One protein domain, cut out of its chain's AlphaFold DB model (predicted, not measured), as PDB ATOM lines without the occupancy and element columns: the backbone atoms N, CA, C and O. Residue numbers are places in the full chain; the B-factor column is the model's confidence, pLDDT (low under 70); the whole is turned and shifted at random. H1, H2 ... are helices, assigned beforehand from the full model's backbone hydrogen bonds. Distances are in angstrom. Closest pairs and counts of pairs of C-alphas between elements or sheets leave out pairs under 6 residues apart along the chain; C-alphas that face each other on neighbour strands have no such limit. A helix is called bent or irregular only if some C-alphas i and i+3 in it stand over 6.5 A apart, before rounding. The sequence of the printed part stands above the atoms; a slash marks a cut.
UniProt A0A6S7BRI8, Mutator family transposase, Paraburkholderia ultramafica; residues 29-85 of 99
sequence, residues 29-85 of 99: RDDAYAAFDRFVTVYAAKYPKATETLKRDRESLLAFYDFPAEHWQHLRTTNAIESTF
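What this domain is: This is residues 29 to 85 of the 99 residues of the protein "Mutator family transposase" of Paraburkholderia ultramafica (UniProt A0A6S7BRI8). A long, bent helix, H2, lies side by side with H1 in a helical hairpin, and beyond arm H2b the chain folds back in a loose hook of two short helices, H3 and H4. The 57 printed residues hold four named helices, in the order H1, H2, H3, H4, and no named strand: all helix. The outline is elongated, 37 by 23 by 16 A, and only just loose, close to compact, with a radius of gyration of the C-alphas of 12.5 A.

How they stand to each other: Look first at H2, residues 48 to 66, assigned as one helix by its hydrogen bonds but bent: C-alphas 56 and 59 are 7.1 A apart. Its arms, H2a, residues 48 to 56, and H2b, residues 59 to 66, stand at a steep tilt of 43 degrees. H1, residues 29 to 43, touches H2a with residues 39 to 43 alone, opposite ways at a shallow tilt of 20 degrees; the closest C-alphas, of Val 40 and Thr 51, are 5.5 A apart. H3, residues 69 to 77, is close to H2b but not clearly touching, the closest C-alphas, of Phe 64 and Trp 72, being 7.8 A apart. H4, residues 80 to 84, is near H2b and apart from H1. Every O i to N i+4 pair is within hydrogen-bond range in H1, H2a and H4, against 3 of 5 in H3 and 1 of 4 in H2b, which has 3 of 5 O i to N i+3 pairs within range.

Where its parts are: Find C-alpha 29 at (-7.563, 264.216, -19.146); from there H1 runs 21.1 A. H2a begins at C-alpha 48, (-8.932, 277.222, 0.712), and H4 ends at C-alpha 84, (-19.436, 260.182, -6.130).

The domain as a whole: The farthest C-alphas, of Lys 46 and Glu 70, are 37.9 A apart. The printed part has no cut, its links are tight, and pLDDT is under 70 at residue 71 and residues 73 to 85.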
ATOM      1  N   ARG A  29      -8.162 264.173 -20.485       84.62
ATOM      2  CA  ARG A  29      -7.563 264.216 -19.146       84.62
ATOM      3  C   ARG A  29      -6.790 265.517 -18.911       84.62
ATOM      4  O   ARG A  29      -6.849 266.059 -17.813       84.62
ATOM      5  N   ASP A  30      -6.088 266.005 -19.930       88.12
ATOM      6  CA  ASP A  30      -5.311 267.243 -19.854       88.12
ATOM      7  C   ASP A  30      -6.227 268.462 -19.663       88.12
ATOM      8  O   ASP A  30      -6.043 269.243 -18.730       88.12
ATOM      9  N   ASP A  31      -7.319 268.533 -20.430       89.06
ATOM     10  CA  ASP A  31      -8.343 269.571 -20.268       89.06
ATOM     11  C   ASP A  31      -8.977 269.544 -18.869       89.06
ATOM     12  O   ASP A  31      -9.277 270.593 -18.291       89.06
ATOM     13  N   ALA A  32      -9.166 268.349 -18.298       88.44
ATOM     14  CA  ALA A  32      -9.687 268.188 -16.946       88.44
ATOM     15  C   ALA A  32      -8.717 268.737 -15.895       88.44
ATOM     16  O   ALA A  32      -9.149 269.429 -14.973       88.44
ATOM     17  N   TYR A  33      -7.412 268.476 -16.044       89.31
ATOM     18  CA  TYR A  33      -6.379 269.068 -15.191       89.31
ATOM     19  C   TYR A  33      -6.330 270.588 -15.346       89.31
ATOM     20  O   TYR A  33      -6.350 271.300 -14.345       89.31
ATOM     21  N   ALA A  34      -6.379 271.100 -16.576       92.19
ATOM     22  CA  ALA A  34      -6.396 272.535 -16.821       92.19
ATOM     23  C   ALA A  34      -7.624 273.213 -16.189       92.19
ATOM     24  O   ALA A  34      -7.509 274.291 -15.603       92.19
ATOM     25  N   ALA A  35      -8.807 272.597 -16.268       91.00
ATOM     26  CA  ALA A  35     -10.015 273.090 -15.607       91.00
ATOM     27  C   ALA A  35      -9.907 273.014 -14.072       91.00
ATOM     28  O   ALA A  35     -10.323 273.941 -13.372       91.00
ATOM     29  N   PHE A  36      -9.307 271.945 -13.547       90.69
ATOM     30  CA  PHE A  36      -9.055 271.773 -12.119       90.69
ATOM     31  C   PHE A  36      -8.122 272.864 -11.575       90.69
ATOM     32  O   PHE A  36      -8.449 273.521 -10.583       90.69
ATOM     33  N   ASP A  37      -6.995 273.110 -12.241       91.75
ATOM     34  CA  ASP A  37      -6.019 274.118 -11.823       91.75
ATOM     35  C   ASP A  37      -6.596 275.531 -11.906       91.75
ATOM     36  O   ASP A  37      -6.355 276.357 -11.018       91.75
ATOM     37  N   ARG A  38      -7.446 275.805 -12.906       93.00
ATOM     38  CA  ARG A  38      -8.223 277.053 -12.967       93.00
ATOM     39  C   ARG A  38      -9.133 277.204 -11.754       93.00
ATOM     40  O   ARG A  38      -9.125 278.266 -11.134       93.00
ATOM     41  N   PHE A  39      -9.879 276.163 -11.373       91.56
ATOM     42  CA  PHE A  39     -10.723 276.209 -10.177       91.56
ATOM     43  C   PHE A  39      -9.887 276.500  -8.926       91.56
ATOM     44  O   PHE A  39     -10.210 277.400  -8.149       91.56
ATOM     45  N   VAL A  40      -8.775 275.785  -8.734       91.44
ATOM     46  CA  VAL A  40      -7.896 276.015  -7.581       91.44
ATOM     47  C   VAL A  40      -7.366 277.447  -7.583       91.44
ATOM     48  O   VAL A  40      -7.453 278.117  -6.561       91.44
ATOM     49  N   THR A  41      -6.913 277.963  -8.722       93.00
ATOM     50  CA  THR A  41      -6.389 279.334  -8.841       93.00
ATOM     51  C   THR A  41      -7.441 280.390  -8.490       93.00
ATOM     52  O   THR A  41      -7.154 281.334  -7.756       93.00
ATOM     53  N   VAL A  42      -8.679 280.222  -8.963       91.75
ATOM     54  CA  VAL A  42      -9.773 281.178  -8.727       91.75
ATOM     55  C   VAL A  42     -10.236 281.169  -7.268       91.75
ATOM     56  O   VAL A  42     -10.564 282.225  -6.717       91.75
ATOM     57  N   TYR A  43     -10.287 279.995  -6.633       91.44
ATOM     58  CA  TYR A  43     -10.936 279.830  -5.333       91.44
ATOM     59  C   TYR A  43      -9.968 279.676  -4.151       91.44
ATOM     60  O   TYR A  43     -10.378 279.981  -3.035       91.44
ATOM     61  N   ALA A  44      -8.703 279.282  -4.338       91.25
ATOM     62  CA  ALA A  44      -7.797 278.943  -3.229       91.25
ATOM     63  C   ALA A  44      -7.520 280.119  -2.286       91.25
ATOM     64  O   ALA A  44      -7.499 279.935  -1.073       91.25
ATOM     65  N   ALA A  45      -7.364 281.331  -2.828       90.62
ATOM     66  CA  ALA A  45      -7.038 282.513  -2.029       90.62
ATOM     67  C   ALA A  45      -8.158 282.912  -1.051       90.62
ATOM     68  O   ALA A  45      -7.884 283.412   0.035       90.62
ATOM     69  N   LYS A  46      -9.427 282.697  -1.429       89.12
ATOM     70  CA  LYS A  46     -10.598 283.092  -0.621       89.12
ATOM     71  C   LYS A  46     -11.294 281.916   0.058       89.12
ATOM     72  O   LYS A  46     -11.938 282.095   1.086       89.12
ATOM     73  N   TYR A  47     -11.185 280.722  -0.516       90.31
ATOM     74  CA  TYR A  47     -11.914 279.524  -0.106       90.31
ATOM     75  C   TYR A  47     -10.995 278.294  -0.097       90.31
ATOM     76  O   TYR A  47     -11.294 277.293  -0.757       90.31
ATOM     77  N   PRO A  48      -9.902 278.315   0.687       88.94
ATOM     78  CA  PRO A  48      -8.932 277.222   0.712       88.94
ATOM     79  C   PRO A  48      -9.586 275.883   1.081       88.94
ATOM     80  O   PRO A  48      -9.270 274.850   0.507       88.94
ATOM     81  N   LYS A  49     -10.595 275.884   1.961       86.25
ATOM     82  CA  LYS A  49     -11.333 274.665   2.333       86.25
ATOM     83  C   LYS A  49     -12.059 274.011   1.148       86.25
ATOM     84  O   LYS A  49     -12.128 272.783   1.077       86.25
ATOM     85  N   ALA A  50     -12.584 274.812   0.219       85.88
ATOM     86  CA  ALA A  50     -13.239 274.307  -0.985       85.88
ATOM     87  C   ALA A  50     -12.214 273.646  -1.919       85.88
ATOM     88  O   ALA A  50     -12.445 272.540  -2.404       85.88
ATOM     89  N   THR A  51     -11.055 274.284  -2.111       88.19
ATOM     90  CA  THR A  51      -9.989 273.755  -2.970       88.19
ATOM     91  C   THR A  51      -9.291 272.541  -2.367       88.19
ATOM     92  O   THR A  51      -8.998 271.604  -3.095       88.19
ATOM     93  N   GLU A  52      -9.079 272.499  -1.051       87.94
ATOM     94  CA  GLU A  52      -8.509 271.324  -0.377       87.94
ATOM     95  C   GLU A  52      -9.443 270.115  -0.461       87.94
ATOM     96  O   GLU A  52      -8.996 269.006  -0.739       87.94
ATOM     97  N   THR A  53     -10.754 270.324  -0.309       85.00
ATOM     98  CA  THR A  53     -11.740 269.251  -0.518       85.00
ATOM     99  C   THR A  53     -11.654 268.715  -1.948       85.00
ATOM    100  O   THR A  53     -11.537 267.510  -2.145       85.00
ATOM    101  N   LEU A  54     -11.618 269.610  -2.940       85.00
ATOM    102  CA  LEU A  54     -11.505 269.224  -4.345       85.00
ATOM    103  C   LEU A  54     -10.184 268.490  -4.655       85.00
ATOM    104  O   LEU A  54     -10.190 267.519  -5.407       85.00
ATOM    105  N   LYS A  55      -9.060 268.901  -4.052       86.38
ATOM    106  CA  LYS A  55      -7.756 268.222  -4.181       86.38
ATOM    107  C   LYS A  55      -7.765 266.804  -3.635       86.38
ATOM    108  O   LYS A  55      -7.178 265.931  -4.266       86.38
ATOM    109  N   ARG A  56      -8.443 266.554  -2.511       83.06
ATOM    110  CA  ARG A  56      -8.593 265.192  -1.969       83.06
ATOM    111  C   ARG A  56      -9.402 264.297  -2.905       83.06
ATOM    112  O   ARG A  56      -9.078 263.126  -3.051       83.06
ATOM    113  N   ASP A  57     -10.394 264.864  -3.587       76.12
ATOM    114  CA  ASP A  57     -11.230 264.134  -4.542       76.12
ATOM    115  C   ASP A  57     -10.581 263.997  -5.937       76.12
ATOM    116  O   ASP A  57     -11.081 263.242  -6.773       76.12
ATOM    117  N   ARG A  58      -9.451 264.677  -6.199       81.75
ATOM    118  CA  ARG A  58      -8.766 264.714  -7.508       81.75
ATOM    119  C   ARG A  58      -8.458 263.325  -8.056       81.75
ATOM    120  O   ARG A  58      -8.707 263.069  -9.227       81.75
ATOM    121  N   GLU A  59      -7.924 262.431  -7.230       73.94
ATOM    122  CA  GLU A  59      -7.562 261.081  -7.683       73.94
ATOM    123  C   GLU A  59      -8.798 260.287  -8.110       73.94
ATOM    124  O   GLU A  59      -8.796 259.655  -9.161       73.94
ATOM    125  N   SER A  60      -9.895 260.399  -7.357       72.88
ATOM    126  CA  SER A  60     -11.155 259.730  -7.698       72.88
ATOM    127  C   SER A  60     -11.823 260.340  -8.934       72.88
ATOM    128  O   SER A  60     -12.418 259.617  -9.729       72.88
ATOM    129  N   LEU A  61     -11.709 261.659  -9.115       74.00
ATOM    130  CA  LEU A  61     -12.223 262.374 -10.285       74.00
ATOM    131  C   LEU A  61     -11.510 261.980 -11.571       74.00
ATOM    132  O   LEU A  61     -12.139 261.857 -12.618       74.00
ATOM    133  N   LEU A  62     -10.192 261.820 -11.487       74.38
ATOM    134  CA  LEU A  62      -9.356 261.613 -12.658       74.38
ATOM    135  C   LEU A  62      -9.130 260.137 -12.980       74.38
ATOM    136  O   LEU A  62      -8.851 259.844 -14.137       74.38
ATOM    137  N   ALA A  63      -9.351 259.222 -12.028       73.75
ATOM    138  CA  ALA A  63      -9.342 257.774 -12.268       73.75
ATOM    139  C   ALA A  63     -10.346 257.333 -13.351       73.75
ATOM    140  O   ALA A  63     -10.215 256.279 -13.963       73.75
ATOM    141  N   PHE A  64     -11.365 258.148 -13.619       70.12
ATOM    142  CA  PHE A  64     -12.295 257.933 -14.721       70.12
ATOM    143  C   PHE A  64     -11.625 258.006 -16.108       70.12
ATOM    144  O   PHE A  64     -12.014 257.268 -17.013       70.12
ATOM    145  N   TYR A  65     -10.596 258.844 -16.270       74.12
ATOM    146  CA  TYR A  65      -9.848 258.953 -17.525       74.12
ATOM    147  C   TYR A  65      -8.928 257.750 -17.789       74.12
ATOM    148  O   TYR A  65      -8.378 257.663 -18.883       74.12
ATOM    149  N   ASP A  66      -8.778 256.823 -16.835       77.50
ATOM    150  CA  ASP A  66      -8.077 255.549 -17.050       77.50
ATOM    151  C   ASP A  66      -8.952 254.508 -17.787       77.50
ATOM    152  O   ASP A  66      -8.444 253.487 -18.248       77.50
ATOM    153  N   PHE A  67     -10.263 254.754 -17.939       70.31
ATOM    154  CA  PHE A  67     -11.154 253.923 -18.760       70.31
ATOM    155  C   PHE A  67     -11.172 254.393 -20.227       70.31
ATOM    156  O   PHE A  67     -11.025 255.591 -20.478       70.31
ATOM    157  N   PRO A  68     -11.427 253.496 -21.203       77.00
ATOM    158  CA  PRO A  68     -11.595 253.866 -22.609       77.00
ATOM    159  C   PRO A  68     -12.646 254.964 -22.824       77.00
ATOM    160  O   PRO A  68     -13.705 254.957 -22.189       77.00
ATOM    161  N   ALA A  69     -12.382 255.869 -23.771       71.00
ATOM    162  CA  ALA A  69     -13.226 257.037 -24.044       71.00
ATOM    163  C   ALA A  69     -14.675 256.693 -24.430       71.00
ATOM    164  O   ALA A  69     -15.600 257.459 -24.164       71.00
ATOM    165  N   GLU A  70     -14.890 255.504 -24.986       74.12
ATOM    166  CA  GLU A  70     -16.208 254.959 -25.332       74.12
ATOM    167  C   GLU A  70     -17.123 254.824 -24.102       74.12
ATOM    168  O   GLU A  70     -18.340 254.999 -24.188       74.12
ATOM    169  N   HIS A  71     -16.542 254.601 -22.919       69.94
ATOM    170  CA  HIS A  71     -17.283 254.527 -21.663       69.94
ATOM    171  C   HIS A  71     -17.569 255.904 -21.056       69.94
ATOM    172  O   HIS A  71     -18.399 256.017 -20.148       69.94
ATOM    173  N   TRP A  72     -16.928 256.969 -21.550       73.19
ATOM    174  CA  TRP A  72     -17.006 258.273 -20.909       73.19
ATOM    175  C   TRP A  72     -18.392 258.901 -20.987       73.19
ATOM    176  O   TRP A  72     -18.862 259.465 -20.000       73.19
ATOM    177  N   GLN A  73     -19.080 258.772 -22.122       65.62
ATOM    178  CA  GLN A  73     -20.431 259.317 -22.273       65.62
ATOM    179  C   GLN A  73     -21.429 258.673 -21.306       65.62
ATOM    180  O   GLN A  73     -22.203 259.392 -20.681       65.62
ATOM    181  N   HIS A  74     -21.374 257.350 -21.118       65.88
ATOM    182  CA  HIS A  74     -22.264 256.633 -20.195       65.88
ATOM    183  C   HIS A  74     -22.002 256.982 -18.722       65.88
ATOM    184  O   HIS A  74     -22.929 257.099 -17.917       65.88
ATOM    185  N   LEU A  75     -20.735 257.179 -18.363       63.47
ATOM    186  CA  LEU A  75     -20.320 257.541 -17.007       63.47
ATOM    187  C   LEU A  75     -20.603 259.017 -16.676       63.47
ATOM    188  O   LEU A  75     -20.817 259.344 -15.510       63.47
ATOM    189  N   ARG A  76     -20.664 259.897 -17.687       68.19
ATOM    190  CA  ARG A  76     -21.032 261.320 -17.548       68.19
ATOM    191  C   ARG A  76     -22.537 261.564 -17.444       68.19
ATOM    192  O   ARG A  76     -22.936 262.531 -16.805       68.19
ATOM    193  N   THR A  77     -23.362 260.735 -18.084       56.53
ATOM    194  CA  THR A  77     -24.834 260.869 -18.086       56.53
ATOM    195  C   THR A  77     -25.500 260.158 -16.919       56.53
ATOM    196  O   THR A  77     -26.574 260.556 -16.472       56.53
ATOM    197  N   THR A  78     -24.860 259.125 -16.377       49.88
ATOM    198  CA  THR A  78     -25.301 258.514 -15.131       49.88
ATOM    199  C   THR A  78     -24.912 259.453 -13.996       49.88
ATOM    200  O   THR A  78     -23.756 259.846 -13.895       49.88
ATOM    201  N   ASN A  79     -25.854 259.777 -13.109       48.66
ATOM    202  CA  ASN A  79     -25.717 260.548 -11.859       48.66
ATOM    203  C   ASN A  79     -24.551 260.132 -10.916       48.66
ATOM    204  O   ASN A  79     -24.468 260.605  -9.783       48.66
ATOM    205  N   ALA A  80     -23.653 259.244 -11.348       51.03
ATOM    206  CA  ALA A  80     -22.444 258.819 -10.679       51.03
ATOM    207  C   ALA A  80     -21.560 260.007 -10.312       51.03
ATOM    208  O   ALA A  80     -21.234 260.113  -9.151       51.03
ATOM    209  N   ILE A  81     -21.242 260.960 -11.193       51.97
ATOM    210  CA  ILE A  81     -20.280 262.022 -10.830       51.97
ATOM    211  C   ILE A  81     -20.855 262.966  -9.759       51.97
ATOM    212  O   ILE A  81     -20.193 263.235  -8.756       51.97
ATOM    213  N   GLU A  82     -22.120 263.389  -9.873       49.97
ATOM    214  CA  GLU A  82     -22.768 264.194  -8.823       49.97
ATOM    215  C   GLU A  82     -22.886 263.428  -7.483       49.97
ATOM    216  O   GLU A  82     -22.727 264.047  -6.418       49.97
ATOM    217  N   SER A  83     -23.069 262.099  -7.544       44.44
ATOM    218  CA  SER A  83     -23.201 261.166  -6.410       44.44
ATOM    219  C   SER A  83     -21.868 260.672  -5.815       44.44
ATOM    220  O   SER A  83     -21.773 260.475  -4.606       44.44
ATOM    221  N   THR A  84     -20.785 260.568  -6.587       49.88
ATOM    222  CA  THR A  84     -19.436 260.182  -6.130       49.88
ATOM    223  C   THR A  84     -18.874 261.265  -5.215       49.88
ATOM    224  O   THR A  84     -18.275 260.963  -4.191       49.88
ATOM    225  N   PHE A  85     -19.200 262.531  -5.484       49.78
ATOM    226  CA  PHE A  85     -18.968 263.628  -4.540       49.78
ATOM    227  C   PHE A  85     -19.996 263.710  -3.391       49.78
ATOM    228  O   PHE A  85     -19.840 264.551  -2.503       49.78
TER     229      PHE A  85